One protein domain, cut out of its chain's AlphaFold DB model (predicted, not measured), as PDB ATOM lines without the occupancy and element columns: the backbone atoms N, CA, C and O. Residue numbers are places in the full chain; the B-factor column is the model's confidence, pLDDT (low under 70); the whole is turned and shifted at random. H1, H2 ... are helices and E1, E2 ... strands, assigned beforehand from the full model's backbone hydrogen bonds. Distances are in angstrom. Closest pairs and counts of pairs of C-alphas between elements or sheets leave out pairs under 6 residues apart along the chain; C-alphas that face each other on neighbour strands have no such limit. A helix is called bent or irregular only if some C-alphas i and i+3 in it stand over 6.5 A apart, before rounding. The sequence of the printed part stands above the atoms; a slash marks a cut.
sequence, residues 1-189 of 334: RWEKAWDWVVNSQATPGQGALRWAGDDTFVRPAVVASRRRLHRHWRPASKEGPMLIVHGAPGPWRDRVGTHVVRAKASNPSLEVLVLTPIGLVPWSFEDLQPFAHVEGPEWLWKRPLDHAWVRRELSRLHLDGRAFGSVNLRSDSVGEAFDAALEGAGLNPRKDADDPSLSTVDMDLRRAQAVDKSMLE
ATOM      1  N   ARG A   1      96.082 214.241 198.914       54.53
ATOM      2  CA  ARG A   1      97.344 214.243 199.709       54.53
ATOM      3  C   ARG A   1      97.781 212.820 200.087       54.53
ATOM      4  O   ARG A   1      98.959 212.540 199.947       54.53
ATOM      5  N   TRP A   2      96.858 211.923 200.469       61.50
ATOM      6  CA  TRP A   2      97.133 210.502 200.766       61.50
ATOM      7  C   TRP A   2      97.606 209.654 199.570       61.50
ATOM      8  O   TRP A   2      98.531 208.866 199.729       61.50
ATOM      9  N   GLU A   3      97.043 209.848 198.374       70.81
ATOM     10  CA  GLU A   3      97.420 209.060 197.181       70.81
ATOM     11  C   GLU A   3      98.904 209.202 196.818       70.81
ATOM     12  O   GLU A   3      99.580 208.203 196.603       70.81
ATOM     13  N   LYS A   4      99.451 210.427 196.885       76.44
ATOM     14  CA  LYS A   4     100.883 210.678 196.643       76.44
ATOM     15  C   LYS A   4     101.791 209.948 197.639       76.44
ATOM     16  O   LYS A   4     102.851 209.470 197.254       76.44
ATOM     17  N   ALA A   5     101.382 209.854 198.907       83.12
ATOM     18  CA  ALA A   5     102.156 209.149 199.928       83.12
ATOM     19  C   ALA A   5     102.139 207.631 199.696       83.12
ATOM     20  O   ALA A   5     103.178 206.984 199.795       83.12
ATOM     21  N   TRP A   6     100.984 207.068 199.332       88.38
ATOM     22  CA  TRP A   6     100.884 205.650 198.987       88.38
ATOM     23  C   TRP A   6     101.696 205.299 197.737       88.38
ATOM     24  O   TRP A   6     102.422 204.308 197.734       88.38
ATOM     25  N   ASP A   7     101.629 206.129 196.695       88.25
ATOM     26  CA  ASP A   7     102.418 205.909 195.486       88.25
ATOM     27  C   ASP A   7     103.922 205.991 195.757       88.25
ATOM     28  O   ASP A   7     104.668 205.189 195.200       88.25
ATOM     29  N   TRP A   8     104.372 206.874 196.654       88.88
ATOM     30  CA  TRP A   8     105.764 206.873 197.108       88.88
ATOM     31  C   TRP A   8     106.134 205.551 197.797       88.88
ATOM     32  O   TRP A   8     107.126 204.939 197.412       88.88
ATOM     33  N   VAL A   9     105.310 205.054 198.734       92.81
ATOM     34  CA  VAL A   9     105.556 203.771 199.429       92.81
ATOM     35  C   VAL A   9     105.648 202.604 198.446       92.81
ATOM     36  O   VAL A   9     106.481 201.722 198.623       92.81
ATOM     37  N   VAL A  10     104.800 202.577 197.417       93.44
ATOM     38  CA  VAL A  10     104.832 201.538 196.378       93.44
ATOM     39  C   VAL A  10     106.063 201.691 195.483       93.44
ATOM     40  O   VAL A  10     106.727 200.703 195.187       93.44
ATOM     41  N   ASN A  11     106.383 202.909 195.049       91.31
ATOM     42  CA  ASN A  11     107.483 203.146 194.116       91.31
ATOM     43  C   ASN A  11     108.866 202.973 194.761       91.31
ATOM     44  O   ASN A  11     109.803 202.613 194.059       91.31
ATOM     45  N   SER A  12     108.993 203.172 196.075       92.62
ATOM     46  CA  SER A  12     110.249 202.978 196.812       92.62
ATOM     47  C   SER A  12     110.589 201.508 197.085       92.62
ATOM     48  O   SER A  12     111.640 201.202 197.647       92.62
ATOM     49  N   GLN A  13     109.724 200.569 196.691       94.00
ATOM     50  CA  GLN A  13     110.000 199.145 196.858       94.00
ATOM     51  C   GLN A  13     111.010 198.658 195.821       94.00
ATOM     52  O   GLN A  13     110.821 198.837 194.618       94.00
ATOM     53  N   ALA A  14     112.036 197.946 196.287       90.19
ATOM     54  CA  ALA A  14     112.930 197.221 195.398       90.19
ATOM     55  C   ALA A  14     112.182 196.069 194.717       90.19
ATOM     56  O   ALA A  14     111.628 195.190 195.385       90.19
ATOM     57  N   THR A  15     112.179 196.071 193.385       85.94
ATOM     58  CA  THR A  15     111.636 194.975 192.577       85.94
ATOM     59  C   THR A  15     112.681 194.576 191.528       85.94
ATOM     60  O   THR A  15     113.182 195.463 190.843       85.94
ATOM     61  N   PRO A  16     113.015 193.284 191.369       89.62
ATOM     62  CA  PRO A  16     112.632 192.168 192.229       89.62
ATOM     63  C   PRO A  16     113.179 192.346 193.658       89.62
ATOM     64  O   PRO A  16     114.252 192.908 193.874       89.62
ATOM     65  N   GLY A  17     112.399 191.924 194.647       86.31
ATOM     66  CA  GLY A  17     112.774 191.962 196.058       86.31
ATOM     67  C   GLY A  17     113.675 190.790 196.464       86.31
ATOM     68  O   GLY A  17     114.088 189.974 195.644       86.31
ATOM     69  N   GLN A  18     113.969 190.686 197.762       84.38
ATOM     70  CA  GLN A  18     114.803 189.617 198.320       84.38
ATOM     71  C   GLN A  18     113.952 188.532 198.988       84.38
ATOM     72  O   GLN A  18     113.028 188.838 199.741       84.38
ATOM     73  N   GLY A  19     114.316 187.270 198.753       87.25
ATOM     74  CA  GLY A  19     113.694 186.112 199.394       87.25
ATOM     75  C   GLY A  19     112.251 185.842 198.960       87.25
ATOM     76  O   GLY A  19     111.732 186.425 198.001       87.25
ATOM     77  N   ALA A  20     111.616 184.917 199.677       90.38
ATOM     78  CA  ALA A  20     110.248 184.503 199.421       90.38
ATOM     79  C   ALA A  20     109.216 185.467 200.023       90.38
ATOM     80  O   ALA A  20     109.367 185.984 201.134       90.38
ATOM     81  N   LEU A  21     108.121 185.673 199.295       93.62
ATOM     82  CA  LEU A  21     106.955 186.396 199.771       93.62
ATOM     83  C   LEU A  21     106.089 185.466 200.624       93.62
ATOM     84  O   LEU A  21     105.390 184.601 200.100       93.62
ATOM     85  N   ARG A  22     106.068 185.699 201.937       94.25
ATOM     86  CA  ARG A  22     105.178 184.974 202.853       94.25
ATOM     87  C   ARG A  22     103.737 185.450 202.727       94.25
ATOM     88  O   ARG A  22     103.440 186.609 203.030       94.25
ATOM     89  N   TRP A  23     102.846 184.553 202.346       94.00
ATOM     90  CA  TRP A  23     101.406 184.761 202.353       94.00
ATOM     91  C   TRP A  23     100.890 184.914 203.791       94.00
ATOM     92  O   TRP A  23     101.120 184.035 204.618       94.00
ATOM     93  N   ALA A  24     100.182 186.007 204.094       91.75
ATOM     94  CA  ALA A  24      99.541 186.209 205.407       91.75
ATOM     95  C   ALA A  24      98.017 186.399 205.344       91.75
ATOM     96  O   ALA A  24      97.397 186.690 206.361       91.75
ATOM     97  N   GLY A  25      97.413 186.197 204.173       92.56
ATOM     98  CA  GLY A  25      96.009 186.510 203.928       92.56
ATOM     99  C   GLY A  25      95.833 187.298 202.639       92.56
ATOM    100  O   GLY A  25      96.800 187.568 201.921       92.56
ATOM    101  N   ASP A  26      94.591 187.663 202.335       88.44
ATOM    102  CA  ASP A  26      94.272 188.401 201.110       88.44
ATOM    103  C   ASP A  26      94.857 189.829 201.113       88.44
ATOM    104  O   ASP A  26      95.071 190.414 200.053       88.44
ATOM    105  N   ASP A  27      95.238 190.355 202.281       92.25
ATOM    106  CA  ASP A  27      96.025 191.584 202.442       92.25
ATOM    107  C   ASP A  27      97.413 191.505 201.770       92.25
ATOM    108  O   ASP A  27      97.993 192.524 201.389       92.25
ATOM    109  N   THR A  28      97.931 190.295 201.532       93.69
ATOM    110  CA  THR A  28      99.176 190.068 200.785       93.69
ATOM    111  C   THR A  28      99.125 190.727 199.402       93.69
ATOM    112  O   THR A  28     100.136 191.265 198.950       93.69
ATOM    113  N   PHE A  29      97.953 190.773 198.757       89.69
ATOM    114  CA  PHE A  29      97.772 191.400 197.443       89.69
ATOM    115  C   PHE A  29      97.997 192.912 197.428       89.69
ATOM    116  O   PHE A  29      98.334 193.463 196.377       89.69
ATOM    117  N   VAL A  30      97.781 193.584 198.559       91.81
ATOM    118  CA  VAL A  30      97.902 195.045 198.672       91.81
ATOM    119  C   VAL A  30      99.221 195.474 199.305       91.81
ATOM    120  O   VAL A  30      99.467 196.670 199.455       91.81
ATOM    121  N   ARG A  31     100.107 194.524 199.635       94.56
ATOM    122  CA  ARG A  31     101.449 194.848 200.124       94.56
ATOM    123  C   ARG A  31     102.197 195.688 199.090       94.56
ATOM    124  O   ARG A  31     102.203 195.307 197.916       94.56
ATOM    125  N   PRO A  32     102.897 196.758 199.506       95.12
ATOM    126  CA  PRO A  32     103.589 197.651 198.584       95.12
ATOM    127  C   PRO A  32     104.468 196.930 197.561       95.12
ATOM    128  O   PRO A  32     104.349 197.206 196.375       95.12
ATOM    129  N   ALA A  33     105.278 195.954 197.987       93.75
ATOM    130  CA  ALA A  33     106.163 195.210 197.087       93.75
ATOM    131  C   ALA A  33     105.397 194.386 196.033       93.75
ATOM    132  O   ALA A  33     105.799 194.330 194.875       93.75
ATOM    133  N   VAL A  34     104.255 193.794 196.402       95.88
ATOM    134  CA  VAL A  34     103.399 193.046 195.463       95.88
ATOM    135  C   VAL A  34     102.748 193.998 194.467       95.88
ATOM    136  O   VAL A  34     102.758 193.749 193.260       95.88
ATOM    137  N   VAL A  35     102.216 195.119 194.958       96.00
ATOM    138  CA  VAL A  35     101.621 196.158 194.112       96.00
ATOM    139  C   VAL A  35     102.669 196.733 193.155       96.00
ATOM    140  O   VAL A  35     102.370 196.886 191.972       96.00
ATOM    141  N   ALA A  36     103.890 196.987 193.628       95.38
ATOM    142  CA  ALA A  36     105.004 197.489 192.830       95.38
ATOM    143  C   ALA A  36     105.363 196.518 191.700       95.38
ATOM    144  O   ALA A  36     105.351 196.917 190.535       95.38
ATOM    145  N   SER A  37     105.578 195.233 192.007       95.50
ATOM    146  CA  SER A  37     105.923 194.226 190.996       95.50
ATOM    147  C   SER A  37     104.822 194.041 189.952       95.50
ATOM    148  O   SER A  37     105.108 193.968 188.759       95.50
ATOM    149  N   ARG A  38     103.547 194.039 190.364       96.56
ATOM    150  CA  ARG A  38     102.410 193.956 189.430       96.56
ATOM    151  C   ARG A  38     102.289 195.197 188.555       96.56
ATOM    152  O   ARG A  38     102.146 195.075 187.343       96.56
ATOM    153  N   ARG A  39     102.363 196.397 189.145       95.12
ATOM    154  CA  ARG A  39     102.337 197.663 188.391       95.12
ATOM    155  C   ARG A  39     103.483 197.715 187.387       95.12
ATOM    156  O   ARG A  39     103.263 198.122 186.252       95.12
ATOM    157  N   ARG A  40     104.676 197.267 187.782       93.94
ATOM    158  CA  ARG A  40     105.845 197.199 186.907       93.94
ATOM    159  C   ARG A  40     105.621 196.240 185.742       93.94
ATOM    160  O   ARG A  40     105.848 196.651 184.609       93.94
ATOM    161  N   LEU A  41     105.114 195.034 185.992       96.62
ATOM    162  CA  LEU A  41     104.774 194.084 184.933       96.62
ATOM    163  C   LEU A  41     103.754 194.681 183.952       96.62
ATOM    164  O   LEU A  41     104.036 194.760 182.761       96.62
ATOM    165  N   HIS A  42     102.613 195.173 184.444       96.25
ATOM    166  CA  HIS A  42     101.550 195.725 183.592       96.25
ATOM    167  C   HIS A  42     102.001 196.972 182.815       96.25
ATOM    168  O   HIS A  42     101.603 197.192 181.675       96.25
ATOM    169  N   ARG A  43     102.848 197.814 183.420       93.75
ATOM    170  CA  ARG A  43     103.325 199.041 182.775       93.75
ATOM    171  C   ARG A  43     104.267 198.744 181.613       93.75
ATOM    172  O   ARG A  43     104.085 199.345 180.554       93.75
ATOM    173  N   HIS A  44     105.233 197.848 181.810       94.38
ATOM    174  CA  HIS A  44     106.352 197.673 180.880       94.38
ATOM    175  C   HIS A  44     106.154 196.506 179.913       94.38
ATOM    176  O   HIS A  44     106.560 196.606 178.760       94.38
ATOM    177  N   TRP A  45     105.509 195.412 180.333       97.31
ATOM    178  CA  TRP A  45     105.352 194.250 179.464       97.31
ATOM    179  C   TRP A  45     104.279 194.467 178.397       97.31
ATOM    180  O   TRP A  45     103.181 194.957 178.658       97.31
ATOM    181  N   ARG A  46     104.585 194.053 177.175       97.00
ATOM    182  CA  ARG A  46     103.666 193.990 176.032       97.00
ATOM    183  C   ARG A  46     103.845 192.625 175.402       97.00
ATOM    184  O   ARG A  46     104.996 192.240 175.303       97.00
ATOM    185  N   PRO A  47     102.818 191.904 174.943       96.38
ATOM    186  CA  PRO A  47     103.018 190.602 174.311       96.38
ATOM    187  C   PRO A  47     103.749 190.718 172.966       96.38
ATOM    188  O   PRO A  47     103.742 191.780 172.342       96.38
ATOM    189  N   ALA A  48     104.373 189.626 172.514       94.00
ATOM    190  CA  ALA A  48     104.996 189.568 171.187       94.00
ATOM    191  C   ALA A  48     103.952 189.613 170.056       94.00
ATOM    192  O   ALA A  48     104.207 190.179 168.997       94.00
ATOM    193  N   SER A  49     102.761 189.064 170.308       92.19
ATOM    194  CA  SER A  49     101.602 189.138 169.421       92.19
ATOM    195  C   SER A  49     100.343 189.486 170.210       92.19
ATOM    196  O   SER A  49     100.144 189.015 171.332       92.19
ATOM    197  N   LYS A  50      99.467 190.291 169.606       89.00
ATOM    198  CA  LYS A  50      98.124 190.574 170.139       89.00
ATOM    199  C   LYS A  50      97.106 189.489 169.782       89.00
ATOM    200  O   LYS A  50      95.997 189.498 170.301       89.00
ATOM    201  N   GLU A  51      97.491 188.554 168.924       90.12
ATOM    202  CA  GLU A  51      96.643 187.484 168.418       90.12
ATOM    203  C   GLU A  51      97.156 186.116 168.869       90.12
ATOM    204  O   GLU A  51      98.268 185.971 169.382       90.12
ATOM    205  N   GLY A  52      96.332 185.097 168.640       89.88
ATOM    206  CA  GLY A  52      96.652 183.711 168.938       89.88
ATOM    207  C   GLY A  52      96.015 183.205 170.234       89.88
ATOM    208  O   GLY A  52      95.527 183.976 171.067       89.88
ATOM    209  N   PRO A  53      96.011 181.885 170.425       93.12
ATOM    210  CA  PRO A  53      95.437 181.250 171.601       93.12
ATOM    211  C   PRO A  53      96.336 181.442 172.826       93.12
ATOM    212  O   PRO A  53      97.505 181.825 172.705       93.12
ATOM    213  N   MET A  54      95.800 181.164 174.012       96.50
ATOM    214  CA  MET A  54      96.560 181.212 175.259       96.50
ATOM    215  C   MET A  54      96.329 179.960 176.102       96.50
ATOM    216  O   MET A  54      95.221 179.426 176.135       96.50
ATOM    217  N   LEU A  55      97.352 179.532 176.836       97.44
ATOM    218  CA  LEU A  55      97.223 178.535 177.895       97.44
ATOM    219  C   LEU A  55      97.641 179.132 179.233       97.44
ATOM    220  O   LEU A  55      98.698 179.752 179.345       97.44
ATOM    221  N   ILE A  56      96.819 178.911 180.257       97.75
ATOM    222  CA  ILE A  56      97.100 179.327 181.630       97.75
ATOM    223  C   ILE A  56      97.449 178.105 182.466       97.75
ATOM    224  O   ILE A  56      96.603 177.257 182.743       97.75
ATOM    225  N   VAL A  57      98.698 178.036 182.899       97.44
ATOM    226  CA  VAL A  57      99.207 177.002 183.793       97.44
ATOM    227  C   VAL A  57      98.950 177.415 185.243       97.44
ATOM    228  O   VAL A  57      99.252 178.542 185.632       97.44
ATOM    229  N   HIS A  58      98.389 176.522 186.059       96.19
ATOM    230  CA  HIS A  58      98.070 176.810 187.463       96.19
ATOM    231  C   HIS A  58      98.110 175.549 188.333       96.19
ATOM    232  O   HIS A  58      98.209 174.440 187.826       96.19
ATOM    233  N   GLY A  59      97.996 175.691 189.656       94.44
ATOM    234  CA  GLY A  59      97.804 174.541 190.553       94.44
ATOM    235  C   GLY A  59      99.037 174.095 191.345       94.44
ATOM    236  O   GLY A  59      98.932 173.218 192.201       94.44
ATOM    237  N   ALA A  60     100.208 174.685 191.100       92.81
ATOM    238  CA  ALA A  60     101.444 174.333 191.799       92.81
ATOM    239  C   ALA A  60     102.393 175.536 191.924       92.81
ATOM    240  O   ALA A  60     102.331 176.418 191.065       92.81
ATOM    241  N   PRO A  61     103.270 175.565 192.950       91.88
ATOM    242  CA  PRO A  61     104.326 176.569 193.068       91.88
ATOM    243  C   PRO A  61     105.407 176.408 191.992       91.88
ATOM    244  O   PRO A  61     105.595 175.312 191.455       91.88
ATOM    245  N   GLY A  62     106.109 177.508 191.704       86.06
ATOM    246  CA  GLY A  62     107.244 177.549 190.782       86.06
ATOM    247  C   GLY A  62     108.587 177.133 191.417       86.06
ATOM    248  O   GLY A  62     108.623 176.784 192.601       86.06
ATOM    249  N   PRO A  63     109.694 177.184 190.647       87.75
ATOM    250  CA  PRO A  63     109.732 177.506 189.217       87.75
ATOM    251  C   PRO A  63     109.041 176.414 188.389       87.75
ATOM    252  O   PRO A  63     109.183 175.215 188.635       87.75
ATOM    253  N   TRP A  64     108.233 176.826 187.419       94.69
ATOM    254  CA  TRP A  64     107.389 175.924 186.639       94.69
ATOM    255  C   TRP A  64     108.157 175.220 185.524       94.69
ATOM    256  O   TRP A  64     107.742 174.134 185.112       94.69
ATOM    257  N   ARG A  65     109.290 175.770 185.066       92.19
ATOM    258  CA  ARG A  65     110.120 175.140 184.023       92.19
ATOM    259  C   ARG A  65     110.546 173.717 184.379       92.19
ATOM    260  O   ARG A  65     110.535 172.855 183.506       92.19
ATOM    261  N   ASP A  66     110.839 173.461 185.652       89.56
ATOM    262  CA  ASP A  66     111.331 172.160 186.116       89.56
ATOM    263  C   ASP A  66     110.233 171.089 186.047       89.56
ATOM    264  O   ASP A  66     110.514 169.911 185.842       89.56
ATOM    265  N   ARG A  67     108.966 171.500 186.182       91.81
ATOM    266  CA  ARG A  67     107.809 170.599 186.133       91.81
ATOM    267  C   ARG A  67     107.231 170.466 184.730       91.81
ATOM    268  O   ARG A  67     106.856 169.369 184.331       91.81
ATOM    269  N   VAL A  68     107.081 171.583 184.012       95.81
ATOM    270  CA  VAL A  68     106.306 171.635 182.761       95.81
ATOM    271  C   VAL A  68     107.017 172.272 181.580       95.81
ATOM    272  O   VAL A  68     106.414 172.393 180.515       95.81
ATOM    273  N   GLY A  69     108.293 172.633 181.712       95.75
ATOM    274  CA  GLY A  69     109.054 173.257 180.627       95.75
ATOM    275  C   GLY A  69     109.058 172.415 179.353       95.75
ATOM    276  O   GLY A  69     108.773 172.932 178.278       95.75
ATOM    277  N   THR A  70     109.249 171.098 179.470       96.19
ATOM    278  CA  THR A  70     109.216 170.176 178.322       96.19
ATOM    279  C   THR A  70     107.851 170.156 177.629       96.19
ATOM    280  O   THR A  70     107.777 170.134 176.403       96.19
ATOM    281  N   HIS A  71     106.752 170.220 178.387       97.75
ATOM    282  CA  HIS A  71     105.399 170.287 177.835       97.75
ATOM    283  C   HIS A  71     105.140 171.619 177.122       97.75
ATOM    284  O   HIS A  71     104.564 171.615 176.036       97.75
ATOM    285  N   VAL A  72     105.614 172.732 177.690       97.94
ATOM    286  CA  VAL A  72     105.508 174.070 177.090       97.94
ATOM    287  C   VAL A  72     106.284 174.150 175.775       97.94
ATOM    288  O   VAL A  72     105.717 174.593 174.778       97.94
ATOM    289  N   VAL A  73     107.532 173.667 175.738       98.19
ATOM    290  CA  VAL A  73     108.354 173.624 174.511       98.19
ATOM    291  C   VAL A  73     107.647 172.810 173.425       98.19
ATOM    292  O   VAL A  73     107.463 173.293 172.310       98.19
ATOM    293  N   ARG A  74     107.158 171.609 173.758       98.38
ATOM    294  CA  ARG A  74     106.450 170.736 172.806       98.38
ATOM    295  C   ARG A  74     105.127 171.331 172.310       98.38
ATOM    296  O   ARG A  74     104.772 171.141 171.150       98.38
ATOM    297  N   ALA A  75     104.396 172.049 173.166       97.81
ATOM    298  CA  ALA A  75     103.164 172.741 172.786       97.81
ATOM    299  C   ALA A  75     103.439 173.930 171.854       97.81
ATOM    300  O   ALA A  75     102.744 174.091 170.850       97.81
ATOM    301  N   LYS A  76     104.473 174.725 172.157       97.56
ATOM    302  CA  LYS A  76     104.942 175.849 171.332       97.56
ATOM    303  C   LYS A  76     105.468 175.393 169.973       97.56
ATOM    304  O   LYS A  76     105.187 176.053 168.982       97.56
ATOM    305  N   ALA A  77     106.156 174.254 169.909       97.88
ATOM    306  CA  ALA A  77     106.646 173.688 168.652       97.88
ATOM    307  C   ALA A  77     105.510 173.354 167.669       97.88
ATOM    308  O   ALA A  77     105.638 173.592 166.471       97.88
ATOM    309  N   SER A  78     104.375 172.858 168.168       96.94
ATOM    310  CA  SER A  78     103.176 172.616 167.349       96.94
ATOM    311  C   SER A  78     102.327 173.868 167.108       96.94
ATOM    312  O   SER A  78     101.530 173.906 166.169       96.94
ATOM    313  N   ASN A  79     102.457 174.879 167.971       96.31
ATOM    314  CA  ASN A  79     101.621 176.077 167.979       96.31
ATOM    315  C   ASN A  79     102.481 177.334 168.232       96.31
ATOM    316  O   ASN A  79     102.487 177.856 169.349       96.31
ATOM    317  N   PRO A  80     103.198 177.864 167.221       94.81
ATOM    318  CA  PRO A  80     104.151 178.962 167.424       94.81
ATOM    319  C   PRO A  80     103.540 180.254 167.997       94.81
ATOM    320  O   PRO A  80     104.200 180.980 168.740       94.81
ATOM    321  N   SER A  81     102.263 180.530 167.704       93.56
ATOM    322  CA  SER A  81     101.530 181.711 168.193       93.56
ATOM    323  C   SER A  81     100.917 181.549 169.592       93.56
ATOM    324  O   SER A  81     100.345 182.504 170.121       93.56
ATOM    325  N   LEU A  82     101.009 180.361 170.199       96.19
ATOM    326  CA  LEU A  82     100.450 180.084 171.520       96.19
ATOM    327  C   LEU A  82     101.137 180.940 172.581       96.19
ATOM    328  O   LEU A  82     102.337 180.807 172.756       96.19
ATOM    329  N   GLU A  83     100.417 181.761 173.341       96.81
ATOM    330  CA  GLU A  83     100.981 182.427 174.524       96.81
ATOM    331  C   GLU A  83     100.783 181.546 175.761       96.81
ATOM    332  O   GLU A  83      99.711 180.973 175.955       96.81
ATOM    333  N   VAL A  84     101.804 181.430 176.609       97.94
ATOM    334  CA  VAL A  84     101.703 180.643 177.845       97.94
ATOM    335  C   VAL A  84     101.847 181.584 179.025       97.94
ATOM    336  O   VAL A  84     102.799 182.356 179.112       97.94
ATOM    337  N   LEU A  85     100.888 181.515 179.938       98.06
ATOM    338  CA  LEU A  85     100.854 182.303 181.160       98.06
ATOM    339  C   LEU A  85     100.824 181.366 182.361       98.06
ATOM    340  O   LEU A  85     100.344 180.236 182.285       98.06
ATOM    341  N   VAL A  86     101.289 181.865 183.493       97.75
ATOM    342  CA  VAL A  86     101.271 181.178 184.772       97.75
ATOM    343  C   VAL A  86     100.404 181.968 185.740       97.75
ATOM    344  O   VAL A  86     100.646 183.149 186.002       97.75
ATOM    345  N   LEU A  87      99.384 181.311 186.287       96.88
ATOM    346  CA  LEU A  87      98.570 181.861 187.359       96.88
ATOM    347  C   LEU A  87      99.268 181.631 188.699       96.88
ATOM    348  O   LEU A  87      99.399 180.499 189.167       96.88
ATOM    349  N   THR A  88      99.666 182.728 189.336       95.12
ATOM    350  CA  THR A  88     100.267 182.734 190.672       95.12
ATOM    351  C   THR A  88      99.267 183.263 191.705       95.12
ATOM    352  O   THR A  88      98.285 183.916 191.339       95.12
ATOM    353  N   PRO A  89      99.518 183.072 193.011       93.56
ATOM    354  CA  PRO A  89      98.639 183.557 194.063       93.56
ATOM    355  C   PRO A  89      98.500 185.070 194.122       93.56
ATOM    356  O   PRO A  89      97.610 185.546 194.809       93.56
ATOM    357  N   ILE A  90      99.392 185.815 193.466       94.31
ATOM    358  CA  ILE A  90      99.445 187.277 193.518       94.31
ATOM    359  C   ILE A  90      99.311 187.934 192.139       94.31
ATOM    360  O   ILE A  90      99.304 189.158 192.048       94.31
ATOM    361  N   GLY A  91      99.199 187.168 191.055       94.19
ATOM    362  CA  GLY A  91      99.174 187.733 189.707       94.19
ATOM    363  C   GLY A  91      99.239 186.684 188.605       94.19
ATOM    364  O   GLY A  91      99.662 185.552 188.830       94.19
ATOM    365  N   LEU A  92      98.830 187.084 187.407       96.75
ATOM    366  CA  LEU A  92      99.050 186.323 186.183       96.75
ATOM    367  C   LEU A  92     100.346 186.822 185.537       96.75
ATOM    368  O   LEU A  92     100.511 188.031 185.378       96.75
ATOM    369  N   VAL A  93     101.259 185.919 185.176       97.38
ATOM    370  CA  VAL A  93     102.534 186.294 184.547       97.38
ATOM    371  C   VAL A  93     102.777 185.523 183.251       97.38
ATOM    372  O   VAL A  93     102.457 184.339 183.186       97.38
ATOM    373  N   PRO A  94     103.342 186.153 182.211       97.75
ATOM    374  CA  PRO A  94     103.867 185.446 181.042       97.75
ATOM    375  C   PRO A  94     104.914 184.387 181.415       97.75
ATOM    376  O   PRO A  94     105.651 184.556 182.389       97.75
ATOM    377  N   TRP A  95     105.020 183.318 180.619       97.62
ATOM    378  CA  TRP A  95     105.966 182.213 180.840       97.62
ATOM    379  C   TRP A  95     107.427 182.672 180.963       97.62
ATOM    380  O   TRP A  95     108.204 182.095 181.719       97.62
ATOM    381  N   SER A  96     107.800 183.751 180.275       96.44
ATOM    382  CA  SER A  96     109.121 184.384 180.380       96.44
ATOM    383  C   SER A  96     109.491 184.807 181.810       96.44
ATOM    384  O   SER A  96     110.679 184.871 182.128       96.44
ATOM    385  N   PHE A  97     108.507 185.031 182.685       96.50
ATOM    386  CA  PHE A  97     108.678 185.434 184.084       96.50
ATOM    387  C   PHE A  97     108.358 184.323 185.090       96.50
ATOM    388  O   PHE A  97     108.102 184.605 186.259       96.50
ATOM    389  N   GLU A  98     108.360 183.061 184.662       95.00
ATOM    390  CA  GLU A  98     108.028 181.914 185.517       95.00
ATOM    391  C   GLU A  98     108.980 181.728 186.723       95.00
ATOM    392  O   GLU A  98     108.653 181.035 187.677       95.00
ATOM    393  N   ASP A  99     110.138 182.380 186.733       93.88
ATOM    394  CA  ASP A  99     111.102 182.389 187.841       93.88
ATOM    395  C   ASP A  99     111.181 183.745 188.570       93.88
ATOM    396  O   ASP A  99     111.979 183.903 189.491       93.88
ATOM    397  N   LEU A 100     110.374 184.737 188.177       94.75
ATOM    398  CA  LEU A 100     110.507 186.108 188.664       94.75
ATOM    399  C   LEU A 100     109.893 186.289 190.060       94.75
ATOM    400  O   LEU A 100     108.718 185.995 190.304       94.75
ATOM    401  N   GLN A 101     110.663 186.876 190.972       93.94
ATOM    402  CA  GLN A 101     110.184 187.321 192.278       93.94
ATOM    403  C   GLN A 101     109.252 188.544 192.117       93.94
ATOM    404  O   GLN A 101     109.540 189.447 191.327       93.94
ATOM    405  N   PRO A 102     108.134 188.632 192.869       94.69
ATOM    406  CA  PRO A 102     107.666 187.704 193.903       94.69
ATOM    407  C   PRO A 102     106.760 186.579 193.385       94.69
ATOM    408  O   PRO A 102     106.374 185.718 194.169       94.69
ATOM    409  N   PHE A 103     106.406 186.576 192.099       94.88
ATOM    410  CA  PHE A 103     105.395 185.692 191.509       94.88
ATOM    411  C   PHE A 103     105.732 184.206 191.659       94.88
ATOM    412  O   PHE A 103     104.881 183.418 192.071       94.88
ATOM    413  N   ALA A 104     106.982 183.839 191.379       93.06
ATOM    414  CA  ALA A 104     107.471 182.472 191.515       93.06
ATOM    415  C   ALA A 104     107.763 182.075 192.972       93.06
ATOM    416  O   ALA A 104     107.817 180.893 193.296       93.06
ATOM    417  N   HIS A 105     107.958 183.055 193.860       93.25
ATOM    418  CA  HIS A 105     108.509 182.860 195.206       93.25
ATOM    419  C   HIS A 105     107.468 183.122 196.302       93.25
ATOM    420  O   HIS A 105     107.777 183.741 197.321       93.25
ATOM    421  N   VAL A 106     106.219 182.695 196.098       94.06
ATOM    422  CA  VAL A 106     105.168 182.813 197.119       94.06
ATOM    423  C   VAL A 106     105.197 181.600 198.043       94.06
ATOM    424  O   VAL A 106     104.908 180.479 197.628       94.06
ATOM    425  N   GLU A 107     105.482 181.835 199.320       93.56
ATOM    426  CA  GLU A 107     105.409 180.832 200.379       93.56
ATOM    427  C   GLU A 107     104.090 180.966 201.128       93.56
ATOM    428  O   GLU A 107     103.763 182.022 201.668       93.56
ATOM    429  N   GLY A 108     103.321 179.886 201.191       92.62
ATOM    430  CA  GLY A 108     102.022 179.896 201.834       92.62
ATOM    431  C   GLY A 108     101.456 178.492 202.003       92.62
ATOM    432  O   GLY A 108     102.072 177.512 201.578       92.62
ATOM    433  N   PRO A 109     100.279 178.381 202.626       92.94
ATOM    434  CA  PRO A 109      99.617 177.099 202.810       92.94
ATOM    435  C   PRO A 109      99.244 176.466 201.462       92.94
ATOM    436  O   PRO A 109      98.908 177.162 200.506       92.94
ATOM    437  N   GLU A 110      99.240 175.131 201.393       90.56
ATOM    438  CA  GLU A 110      99.033 174.388 200.137       90.56
ATOM    439  C   GLU A 110      97.718 174.763 199.428       90.56
ATOM    440  O   GLU A 110      97.655 174.785 198.198       90.56
ATOM    441  N   TRP A 111      96.670 175.102 200.190       92.00
ATOM    442  CA  TRP A 111      95.369 175.494 199.641       92.00
ATOM    443  C   TRP A 111      95.442 176.727 198.735       92.00
ATOM    444  O   TRP A 111      94.594 176.874 197.857       92.00
ATOM    445  N   LEU A 112      96.460 177.580 198.890       91.75
ATOM    446  CA  LEU A 112      96.665 178.764 198.058       91.75
ATOM    447  C   LEU A 112      96.797 178.388 196.577       91.75
ATOM    448  O   LEU A 112      96.225 179.043 195.709       91.75
ATOM    449  N   TRP A 113      97.481 177.277 196.315       90.00
ATOM    450  CA  TRP A 113      97.684 176.712 194.986       90.00
ATOM    451  C   TRP A 113      96.518 175.826 194.530       90.00
ATOM    452  O   TRP A 113      96.443 175.483 193.357       90.00
ATOM    453  N   LYS A 114      95.591 175.466 195.429       89.06
ATOM    454  CA  LYS A 114      94.377 174.685 195.118       89.06
ATOM    455  C   LYS A 114      93.183 175.558 194.732       89.06
ATOM    456  O   LYS A 114      92.119 175.017 194.437       89.06
ATOM    457  N   ARG A 115      93.325 176.887 194.771       87.50
ATOM    458  CA  ARG A 115      92.240 177.805 194.409       87.50
ATOM    459  C   ARG A 115      91.777 177.517 192.971       87.50
ATOM    460  O   ARG A 115      92.627 177.381 192.086       87.50
ATOM    461  N   PRO A 116      90.457 177.409 192.731       88.00
ATOM    462  CA  PRO A 116      89.942 177.236 191.385       88.00
ATOM    463  C   PRO A 116      90.269 178.466 190.535       88.00
ATOM    464  O   PRO A 116      90.449 179.573 191.049       88.00
ATOM    465  N   LEU A 117      90.333 178.262 189.223       91.38
ATOM    466  CA  LEU A 117      90.593 179.335 188.280       91.38
ATOM    467  C   LEU A 117      89.381 180.281 188.210       91.38
ATOM    468  O   LEU A 117      88.333 179.931 187.672       91.38
ATOM    469  N   ASP A 118      89.525 181.495 188.740       94.19
ATOM    470  CA  ASP A 118      88.518 182.549 188.588       94.19
ATOM    471  C   ASP A 118      88.639 183.175 187.189       94.19
ATOM    472  O   ASP A 118      89.474 184.049 186.941       94.19
ATOM    473  N   HIS A 119      87.784 182.731 186.264       94.25
ATOM    474  CA  HIS A 119      87.763 183.224 184.884       94.25
ATOM    475  C   HIS A 119      87.543 184.742 184.789       94.25
ATOM    476  O   HIS A 119      88.105 185.382 183.897       94.25
ATOM    477  N   ALA A 120      86.747 185.340 185.681       94.94
ATOM    478  CA  ALA A 120      86.486 186.777 185.653       94.94
ATOM    479  C   ALA A 120      87.721 187.563 186.103       94.94
ATOM    480  O   ALA A 120      88.069 188.578 185.494       94.94
ATOM    481  N   TRP A 121      88.416 187.088 187.140       94.50
ATOM    482  CA  TRP A 121      89.686 187.668 187.570       94.50
ATOM    483  C   TRP A 121      90.772 187.526 186.506       94.50
ATOM    484  O   TRP A 121      91.415 188.518 186.166       94.50
ATOM    485  N   VAL A 122      90.904 186.340 185.908       96.62
ATOM    486  CA  VAL A 122      91.860 186.079 184.827       96.62
ATOM    487  C   VAL A 122      91.636 187.030 183.654       96.62
ATOM    488  O   VAL A 122      92.585 187.656 183.194       96.62
ATOM    489  N   ARG A 123      90.389 187.220 183.200       96.19
ATOM    490  CA  ARG A 123      90.088 188.155 182.099       96.19
ATOM    491  C   ARG A 123      90.487 189.598 182.413       96.19
ATOM    492  O   ARG A 123      90.955 190.301 181.519       96.19
ATOM    493  N   ARG A 124      90.357 190.043 183.669       96.00
ATOM    494  CA  ARG A 124      90.833 191.374 184.088       96.00
ATOM    495  C   ARG A 124      92.356 191.478 184.039       96.00
ATOM    496  O   ARG A 124      92.868 192.503 183.599       96.00
ATOM    497  N   GLU A 125      93.076 190.444 184.469       96.44
ATOM    498  CA  GLU A 125      94.542 190.432 184.381       96.44
ATOM    499  C   GLU A 125      95.030 190.370 182.933       96.44
ATOM    500  O   GLU A 125      95.952 191.094 182.579       96.44
ATOM    501  N   LEU A 126      94.375 189.589 182.070       97.00
ATOM    502  CA  LEU A 126      94.683 189.555 180.638       97.00
ATOM    503  C   LEU A 126      94.563 190.946 180.003       97.00
ATOM    504  O   LEU A 126      95.457 191.360 179.274       97.00
ATOM    505  N   SER A 127      93.524 191.716 180.342       96.25
ATOM    506  CA  SER A 127      93.399 193.105 179.880       96.25
ATOM    507  C   SER A 127      94.549 193.997 180.371       96.25
ATOM    508  O   SER A 127      95.102 194.773 179.594       96.25
ATOM    509  N   ARG A 128      94.986 193.843 181.630       96.75
ATOM    510  CA  ARG A 128      96.157 194.561 182.177       96.75
ATOM    511  C   ARG A 128      97.477 194.161 181.518       96.75
ATOM    512  O   ARG A 128      98.420 194.942 181.545       96.75
ATOM    513  N   LEU A 129      97.533 192.962 180.947       97.06
ATOM    514  CA  LEU A 129      98.659 192.433 180.186       97.06
ATOM    515  C   LEU A 129      98.531 192.694 178.675       97.06
ATOM    516  O   LEU A 129      99.371 192.228 177.917       97.06
ATOM    517  N   HIS A 130      97.532 193.456 178.218       96.69
ATOM    518  CA  HIS A 130      97.303 193.735 176.790       96.69
ATOM    519  C   HIS A 130      96.999 192.476 175.956       96.69
ATOM    520  O   HIS A 130      97.414 192.356 174.803       96.69
ATOM    521  N   LEU A 131      96.295 191.527 176.573       96.38
ATOM    522  CA  LEU A 131      95.862 190.243 176.020       96.38
ATOM    523  C   LEU A 131      94.328 190.111 176.027       96.38
ATOM    524  O   LEU A 131      93.788 189.002 176.053       96.38
ATOM    525  N   ASP A 132      93.608 191.231 176.077       92.88
ATOM    526  CA  ASP A 132      92.150 191.245 176.056       92.88
ATOM    527  C   ASP A 132      91.575 190.624 174.772       92.88
ATOM    528  O   ASP A 132      92.216 190.555 173.728       92.88
ATOM    529  N   GLY A 133      90.357 190.086 174.878       89.00
ATOM    530  CA  GLY A 133      89.648 189.461 173.756       89.00
ATOM    531  C   GLY A 133      90.160 188.078 173.325       89.00
ATOM    532  O   GLY A 133      89.422 187.353 172.663       89.00
ATOM    533  N   ARG A 134      91.362 187.658 173.738       92.12
ATOM    534  CA  ARG A 134      91.929 186.348 173.378       92.12
ATOM    535  C   ARG A 134      91.266 185.197 174.148       92.12
ATOM    536  O   ARG A 134      91.011 185.290 175.353       92.12
ATOM    537  N   ALA A 135      91.005 184.090 173.454       91.12
ATOM    538  CA  ALA A 135      90.557 182.846 174.079       91.12
ATOM    539  C   ALA A 135      91.706 182.194 174.865       91.12
ATOM    540  O   ALA A 135      92.866 182.265 174.451       91.12
ATOM    541  N   PHE A 136      91.381 181.553 175.989       94.62
ATOM    542  CA  PHE A 136      92.360 180.825 176.790       94.62
ATOM    543  C   PHE A 136      91.828 179.469 177.254       94.62
ATOM    544  O   PHE A 136      90.670 179.358 177.656       94.62
ATOM    545  N   GLY A 137      92.704 178.466 177.227       95.25
ATOM    546  CA  GLY A 137      92.558 177.208 177.955       95.25
ATOM    547  C   GLY A 137      93.346 177.236 179.266       95.25
ATOM    548  O   GLY A 137      94.115 178.167 179.529       95.25
ATOM    549  N   SER A 138      93.180 176.213 180.101       96.06
ATOM    550  CA  SER A 138      93.892 176.096 181.378       96.06
ATOM    551  C   SER A 138      94.474 174.705 181.581       96.06
ATOM    552  O   SER A 138      93.804 173.714 181.304       96.06
ATOM    553  N   VAL A 139      95.681 174.642 182.138       96.94
ATOM    554  CA  VAL A 139      96.356 173.400 182.519       96.94
ATOM    555  C   VAL A 139      96.508 173.363 184.036       96.94
ATOM    556  O   VAL A 139      97.263 174.150 184.617       96.94
ATOM    557  N   ASN A 140      95.809 172.425 184.676       95.12
ATOM    558  CA  ASN A 140      95.917 172.193 186.111       95.12
ATOM    559  C   ASN A 140      97.087 171.244 186.414       95.12
ATOM    560  O   ASN A 140      97.042 170.053 186.123       95.12
ATOM    561  N   LEU A 141      98.123 171.759 187.067       94.38
ATOM    562  CA  LEU A 141      99.332 171.020 187.441       94.38
ATOM    563  C   LEU A 141      99.142 170.018 188.583       94.38
ATOM    564  O   LEU A 141     100.116 169.405 189.027       94.38
ATOM    565  N   ARG A 142      97.915 169.894 189.089       90.75
ATOM    566  CA  ARG A 142      97.512 168.888 190.074       90.75
ATOM    567  C   ARG A 142      96.771 167.706 189.461       90.75
ATOM    568  O   ARG A 142      96.385 166.823 190.218       90.75
ATOM    569  N   SER A 143      96.519 167.717 188.154       89.56
ATOM    570  CA  SER A 143      95.955 166.559 187.464       89.56
ATOM    571  C   SER A 143      96.869 165.343 187.621       89.56
ATOM    572  O   SER A 143      98.087 165.502 187.713       89.56
ATOM    573  N   ASP A 144      96.282 164.145 187.602       90.50
ATOM    574  CA  ASP A 144      97.017 162.880 187.755       90.50
ATOM    575  C   ASP A 144      98.126 162.734 186.702       90.50
ATOM    576  O   ASP A 144      99.236 162.298 187.007       90.50
ATOM    577  N   SER A 145      97.851 163.194 185.477       95.06
ATOM    578  CA  SER A 145      98.824 163.329 184.399       95.06
ATOM    579  C   SER A 145      98.855 164.767 183.886       95.06
ATOM    580  O   SER A 145      97.904 165.272 183.288       95.06
ATOM    581  N   VAL A 146      99.987 165.443 184.093       94.50
ATOM    582  CA  VAL A 146     100.214 166.793 183.554       94.50
ATOM    583  C   VAL A 146     100.241 166.773 182.024       94.50
ATOM    584  O   VAL A 146      99.746 167.705 181.396       94.50
ATOM    585  N   GLY A 147     100.776 165.709 181.417       95.50
ATOM    586  CA  GLY A 147     100.791 165.546 179.963       95.50
ATOM    587  C   GLY A 147      99.386 165.512 179.372       95.50
ATOM    588  O   GLY A 147      99.092 166.308 178.485       95.50
ATOM    589  N   GLU A 148      98.510 164.676 179.931       96.00
ATOM    590  CA  GLU A 148      97.106 164.585 179.509       96.00
ATOM    591  C   GLU A 148      96.358 165.899 179.748       96.00
ATOM    592  O   GLU A 148      95.566 166.320 178.911       96.00
ATOM    593  N   ALA A 149      96.652 166.603 180.848       96.25
ATOM    594  CA  ALA A 149      96.071 167.918 181.107       96.25
ATOM    595  C   ALA A 149      96.471 168.959 180.046       96.25
ATOM    596  O   ALA A 149      95.649 169.795 179.671       96.25
ATOM    597  N   PHE A 150      97.712 168.917 179.546       97.25
ATOM    598  CA  PHE A 150      98.126 169.741 178.409       97.25
ATOM    599  C   PHE A 150      97.386 169.352 177.132       97.25
ATOM    600  O   PHE A 150      96.914 170.235 176.421       97.25
ATOM    601  N   ASP A 151      97.288 168.056 176.841       96.56
ATOM    602  CA  ASP A 151      96.682 167.567 175.601       96.56
ATOM    603  C   ASP A 151      95.185 167.910 175.548       96.56
ATOM    604  O   ASP A 151      94.729 168.495 174.569       96.56
ATOM    605  N   ALA A 152      94.460 167.707 176.652       96.56
ATOM    606  CA  ALA A 152      93.062 168.108 176.786       96.56
ATOM    607  C   ALA A 152      92.865 169.633 176.675       96.56
ATOM    608  O   ALA A 152      91.899 170.097 176.068       96.56
ATOM    609  N   ALA A 153      93.774 170.436 177.242       96.75
ATOM    610  CA  ALA A 153      93.689 171.895 177.155       96.75
ATOM    611  C   ALA A 153      93.961 172.420 175.735       96.75
ATOM    612  O   ALA A 153      93.340 173.399 175.321       96.75
ATOM    613  N   LEU A 154      94.878 171.786 174.997       97.12
ATOM    614  CA  LEU A 154      95.145 172.103 173.592       97.12
ATOM    615  C   LEU A 154      93.955 171.714 172.712       97.12
ATOM    616  O   LEU A 154      93.485 172.548 171.941       97.12
ATOM    617  N   GLU A 155      93.429 170.499 172.875       96.50
ATOM    618  CA  GLU A 155      92.258 170.014 172.139       96.50
ATOM    619  C   GLU A 155      91.036 170.908 172.379       96.50
ATOM    620  O   GLU A 155      90.428 171.401 171.429       96.50
ATOM    621  N   GLY A 156      90.725 171.212 173.644       93.31
ATOM    622  CA  GLY A 156      89.609 172.091 174.005       93.31
ATOM    623  C   GLY A 156      89.752 173.527 173.483       93.31
ATOM    624  O   GLY A 156      88.755 174.232 173.345       93.31
ATOM    625  N   ALA A 157      90.977 173.961 173.165       92.31
ATOM    626  CA  ALA A 157      91.267 175.247 172.537       92.31
ATOM    627  C   ALA A 157      91.366 175.175 170.998       92.31
ATOM    628  O   ALA A 157      91.638 176.197 170.367       92.31
ATOM    629  N   GLY A 158      91.153 174.001 170.389       93.88
ATOM    630  CA  GLY A 158      91.264 173.790 168.943       93.88
ATOM    631  C   GLY A 158      92.699 173.886 168.415       93.88
ATOM    632  O   GLY A 158      92.909 174.331 167.287       93.88
ATOM    633  N   LEU A 159      93.687 173.536 169.241       95.88
ATOM    634  CA  LEU A 159      95.112 173.633 168.928       95.88
ATOM    635  C   LEU A 159      95.712 172.297 168.523       95.88
ATOM    636  O   LEU A 159      95.203 171.229 168.861       95.88
ATOM    637  N   ASN A 160      96.848 172.366 167.829       96.94
ATOM    638  CA  ASN A 160      97.581 171.172 167.446       96.94
ATOM    639  C   ASN A 160      98.103 170.454 168.702       96.94
ATOM    640  O   ASN A 160      98.596 171.126 169.622       96.94
ATOM    641  N   PRO A 161      98.074 169.111 168.732       96.75
ATOM    642  CA  PRO A 161      98.656 168.341 169.824       96.75
ATOM    643  C   PRO A 161     100.155 168.623 169.944       96.75
ATOM    644  O   PRO A 161     100.819 169.019 168.980       96.75
ATOM    645  N   ARG A 162     100.706 168.425 171.143       97.12
ATOM    646  CA  ARG A 162     102.138 168.633 171.403       97.12
ATOM    647  C   ARG A 162     102.979 167.730 170.505       97.12
ATOM    648  O   ARG A 162     102.633 166.569 170.312       97.12
ATOM    649  N   LYS A 163     104.120 168.237 170.030       97.56
ATOM    650  CA  LYS A 163     105.134 167.412 169.354       97.56
ATOM    651  C   LYS A 163     105.596 166.254 170.235       97.56
ATOM    652  O   LYS A 163     105.472 166.335 171.459       97.56
ATOM    653  N   ASP A 164     106.165 165.213 169.643       96.56
ATOM    654  CA  ASP A 164     106.827 164.138 170.388       96.56
ATOM    655  C   ASP A 164     108.078 164.643 171.113       96.56
ATOM    656  O   ASP A 164     108.586 165.725 170.821       96.56
ATOM    657  N   ALA A 165     108.521 163.918 172.142       94.56
ATOM    658  CA  ALA A 165     109.588 164.382 173.035       94.56
ATOM    659  C   ALA A 165     110.981 164.401 172.376       94.56
ATOM    660  O   ALA A 165     111.887 165.048 172.896       94.56
ATOM    661  N   ASP A 166     111.135 163.699 171.261       95.50
ATOM    662  CA  ASP A 166     112.346 163.543 170.460       95.50
ATOM    663  C   ASP A 166     112.327 164.372 169.160       95.50
ATOM    664  O   ASP A 166     113.262 164.282 168.364       95.50
ATOM    665  N   ASP A 167     111.305 165.212 168.946       97.12
ATOM    666  CA  ASP A 167     111.215 166.055 167.748       97.12
ATOM    667  C   ASP A 167     112.425 167.025 167.669       97.12
ATOM    668  O   ASP A 167     112.717 167.753 168.626       97.12
ATOM    669  N   PRO A 168     113.150 167.077 166.536       94.81
ATOM    670  CA  PRO A 168     114.375 167.871 166.419       94.81
ATOM    671  C   PRO A 168     114.139 169.386 166.557       94.81
ATOM    672  O   PRO A 168     115.047 170.114 166.972       94.81
ATOM    673  N   SER A 169     112.925 169.873 166.265       95.50
ATOM    674  CA  SER A 169     112.570 171.296 166.371       95.50
ATOM    675  C   SER A 169     112.520 171.808 167.815       95.50
ATOM    676  O   SER A 169     112.632 173.015 168.038       95.50
ATOM    677  N   LEU A 170     112.407 170.917 168.811       97.25
ATOM    678  CA  LEU A 170     112.299 171.308 170.220       97.25
ATOM    679  C   LEU A 170     113.520 172.090 170.710       97.25
ATOM    680  O   LEU A 170     113.377 172.985 171.539       97.25
ATOM    681  N   SER A 171     114.709 171.778 170.189       94.62
ATOM    682  CA  SER A 171     115.949 172.474 170.550       94.62
ATOM    683  C   SER A 171     115.926 173.950 170.134       94.62
ATOM    684  O   SER A 171     116.271 174.824 170.928       94.62
ATOM    685  N   THR A 172     115.448 174.238 168.921       96.19
ATOM    686  CA  THR A 172     115.252 175.601 168.413       96.19
ATOM    687  C   THR A 172     114.189 176.337 169.223       96.19
ATOM    688  O   THR A 172     114.428 177.450 169.675       96.19
ATOM    689  N   VAL A 173     113.051 175.691 169.497       97.38
ATOM    690  CA  VAL A 173     111.958 176.307 170.265       97.38
ATOM    691  C   VAL A 173     112.372 176.612 171.708       97.38
ATOM    692  O   VAL A 173     112.023 177.668 172.230       97.38
ATOM    693  N   ASP A 174     113.139 175.734 172.362       95.62
ATOM    694  CA  ASP A 174     113.689 176.007 173.697       95.62
ATOM    695  C   ASP A 174     114.614 177.232 173.678       95.62
ATOM    696  O   ASP A 174     114.503 178.112 174.535       95.62
ATOM    697  N   MET A 175     115.478 177.343 172.666       95.50
ATOM    698  CA  MET A 175     116.342 178.512 172.478       95.50
ATOM    699  C   MET A 175     115.544 179.800 172.249       95.50
ATOM    700  O   MET A 175     115.852 180.824 172.866       95.50
ATOM    701  N   ASP A 176     114.479 179.749 171.451       96.12
ATOM    702  CA  ASP A 176     113.604 180.898 171.210       96.12
ATOM    703  C   ASP A 176     112.853 181.327 172.474       96.12
ATOM    704  O   ASP A 176     112.738 182.522 172.752       96.12
ATOM    705  N   LEU A 177     112.414 180.382 173.311       96.38
ATOM    706  CA  LEU A 177     111.814 180.698 174.610       96.38
ATOM    707  C   LEU A 177     112.812 181.374 175.560       96.38
ATOM    708  O   LEU A 177     112.433 182.285 176.300       96.38
ATOM    709  N   ARG A 178     114.091 180.984 175.529       95.81
ATOM    710  CA  ARG A 178     115.149 181.643 176.317       95.81
ATOM    711  C   ARG A 178     115.423 183.062 175.824       95.81
ATOM    712  O   ARG A 178     115.591 183.966 176.641       95.81
ATOM    713  N   ARG A 179     115.422 183.280 174.507       97.12
ATOM    714  CA  ARG A 179     115.539 184.622 173.908       97.12
ATOM    715  C   ARG A 179     114.339 185.487 174.271       97.12
ATOM    716  O   ARG A 179     114.529 186.595 174.763       97.12
ATOM    717  N   ALA A 180     113.122 184.956 174.151       97.06
ATOM    718  CA  ALA A 180     111.903 185.637 174.583       97.06
ATOM    719  C   ALA A 180     111.956 186.006 176.074       97.06
ATOM    720  O   ALA A 180     111.590 187.118 176.446       97.06
ATOM    721  N   GLN A 181     112.488 185.124 176.926       96.75
ATOM    722  CA  GLN A 181     112.724 185.429 178.336       96.75
ATOM    723  C   GLN A 181     113.704 186.594 178.534       96.75
ATOM    724  O   GLN A 181     113.433 187.475 179.352       96.75
ATOM    725  N   ALA A 182     114.824 186.628 177.808       97.56
ATOM    726  CA  ALA A 182     115.779 187.733 177.887       97.56
ATOM    727  C   ALA A 182     115.165 189.063 177.412       97.56
ATOM    728  O   ALA A 182     115.343 190.086 178.075       97.56
ATOM    729  N   VAL A 183     114.391 189.044 176.320       98.19
ATOM    730  CA  VAL A 183     113.670 190.215 175.794       98.19
ATOM    731  C   VAL A 183     112.680 190.740 176.828       98.19
ATOM    732  O   VAL A 183     112.748 191.899 177.228       98.19
ATOM    733  N   ASP A 184     111.798 189.875 177.315       98.12
ATOM    734  CA  ASP A 184     110.727 190.251 178.231       98.12
ATOM    735  C   ASP A 184     111.270 190.789 179.558       98.12
ATOM    736  O   ASP A 184     110.785 191.798 180.071       98.12
ATOM    737  N   LYS A 185     112.321 190.168 180.100       97.31
ATOM    738  CA  LYS A 185     112.990 190.668 181.306       97.31
ATOM    739  C   LYS A 185     113.728 191.982 181.055       97.31
ATOM    740  O   LYS A 185     113.717 192.828 181.942       97.31
ATOM    741  N   SER A 186     114.286 192.206 179.867       97.50
ATOM    742  CA  SER A 186     114.895 193.497 179.512       97.50
ATOM    743  C   SER A 186     113.862 194.626 179.479       97.50
ATOM    744  O   SER A 186     114.145 195.727 179.943       97.50
ATOM    745  N   MET A 187     112.628 194.353 179.044       97.44
ATOM    746  CA  MET A 187     111.547 195.347 179.097       97.44
ATOM    747  C   MET A 187     111.264 195.815 180.534       97.44
ATOM    748  O   MET A 187     111.033 196.998 180.772       97.44
ATOM    749  N   LEU A 188     111.314 194.903 181.513       94.19
ATOM    750  CA  LEU A 188     111.080 195.232 182.925       94.19
ATOM    751  C   LEU A 188     112.313 195.839 183.603       94.19
ATOM    752  O   LEU A 188     112.186 196.830 184.321       94.19
ATOM    753  N   GLU A 189     113.478 195.205 183.460       93.19
ATOM    754  CA  GLU A 189     114.727 195.516 184.181       93.19
ATOM    755  C   GLU A 189     115.464 196.728 183.622       93.19
ATOM    756  O   GLU A 189     116.146 197.416 184.379       93.19
TER     757      GLU A 189
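What this domain is: This is residues 1 to 189 of the 334 residues of the protein "PUA domain-containing protein" of Candidatus Poseidoniaceae archaeon (UniProt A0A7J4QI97). A small, strongly twisted sheet of four strands forms the core, with helices H4 and H7 over one face and H6 over the other, three layers in all. The longest helix, H8, runs outside this body, touching H4 with its first part and H3 with residues 187 to 188, while H1 lies at one far end of the long axis. The 189 printed residues hold eight named helices and four named strands, in the order H1 H2 H3 E1 H4 E2 E3 H5 H6 E4 H7 H8. The mixed sheet runs E3 E2 E1 E4, and the class is mixed, helices and strands. The whole is compact, with a radius of gyration of the C-alphas of 16.7 A, yet elongated, spanning 57 by 33 by 31 A.

How they stand to each other: Inner strands E1, residues 54 to 58, and E2, residues 83 to 88, are parallel, with N 57 and O 85 2.8 A apart, within hydrogen-bond range. With H4, residues 65 to 78, they make a strand-helix-strand unit, two parallel neighbour strands joined through a helix, with a right-handed crossover. E4, residues 136 to 140, is parallel to E1, N 139 and O 56 being within hydrogen-bond range at 2.8 A. E3, residues 91 to 94, forms an antiparallel hairpin with E2, with N 86 and O 93 within hydrogen-bond range at 2.8 A. H7, residues 146 to 156, lies over E4 at a height over the sheet of 7.6 A, its closest C-alphas to E4 being those of Ala 153 and Gly 137, 5.5 A apart. H6, residues 119 to 128, is on the opposite face from H7, at a height over the sheet of 6.7 A. H8, residues 170 to 189, is not on the sheet; its residues 170 to 177 touch residues 73 to 77 of H4, closest at the C-alphas of Asp 174 and Val 73, 5.9 A. H3, residues 32 to 44, only grazes the sheet with residues 34 to 42, and H5, residues 110 to 114, with residues 112 to 114. H1, residues 2 to 11, touches residues 32 to 36 of H3, about perpendicular at 78 degrees, closest at the C-alphas of Val 10 and Pro 32, 4.6 A. H2, residues 26 to 30, is close to H3 but not clearly touching, the closest C-alphas, of Phe 29 and Val 35, being 7.0 A apart. Every O i to N i+4 pair is within hydrogen-bond range in H1, H3, H6, H7 and H8; H4 has 8 of 10, and H2 and H5 each 0 of 1, with 2 of 2 O i to N i+3 pairs within range.

Where its parts are: E2 is 16.2 A long, from C-alpha 83 at (100.981, 182.427, 174.524). H8 measures 28.1 A and ends at C-alpha 189, (114.727, 195.516, 184.181). H4 measures 18.2 A and is irregular, with C-alphas 67 and 70 7.9 A apart; H3 measures 17.9 A. H1 begins at C-alpha 2, (97.133, 210.502, 200.766).

The domain as a whole: The C-alphas of Arg 1 and Asp 166 are the two farthest apart, 60.4 A. The printed part has no cut; its long links are H1 to H2, E3 to H5 and H7 to H8. Mean pLDDT of the printed part is 93.7, and residues 1 to 2 are under 70.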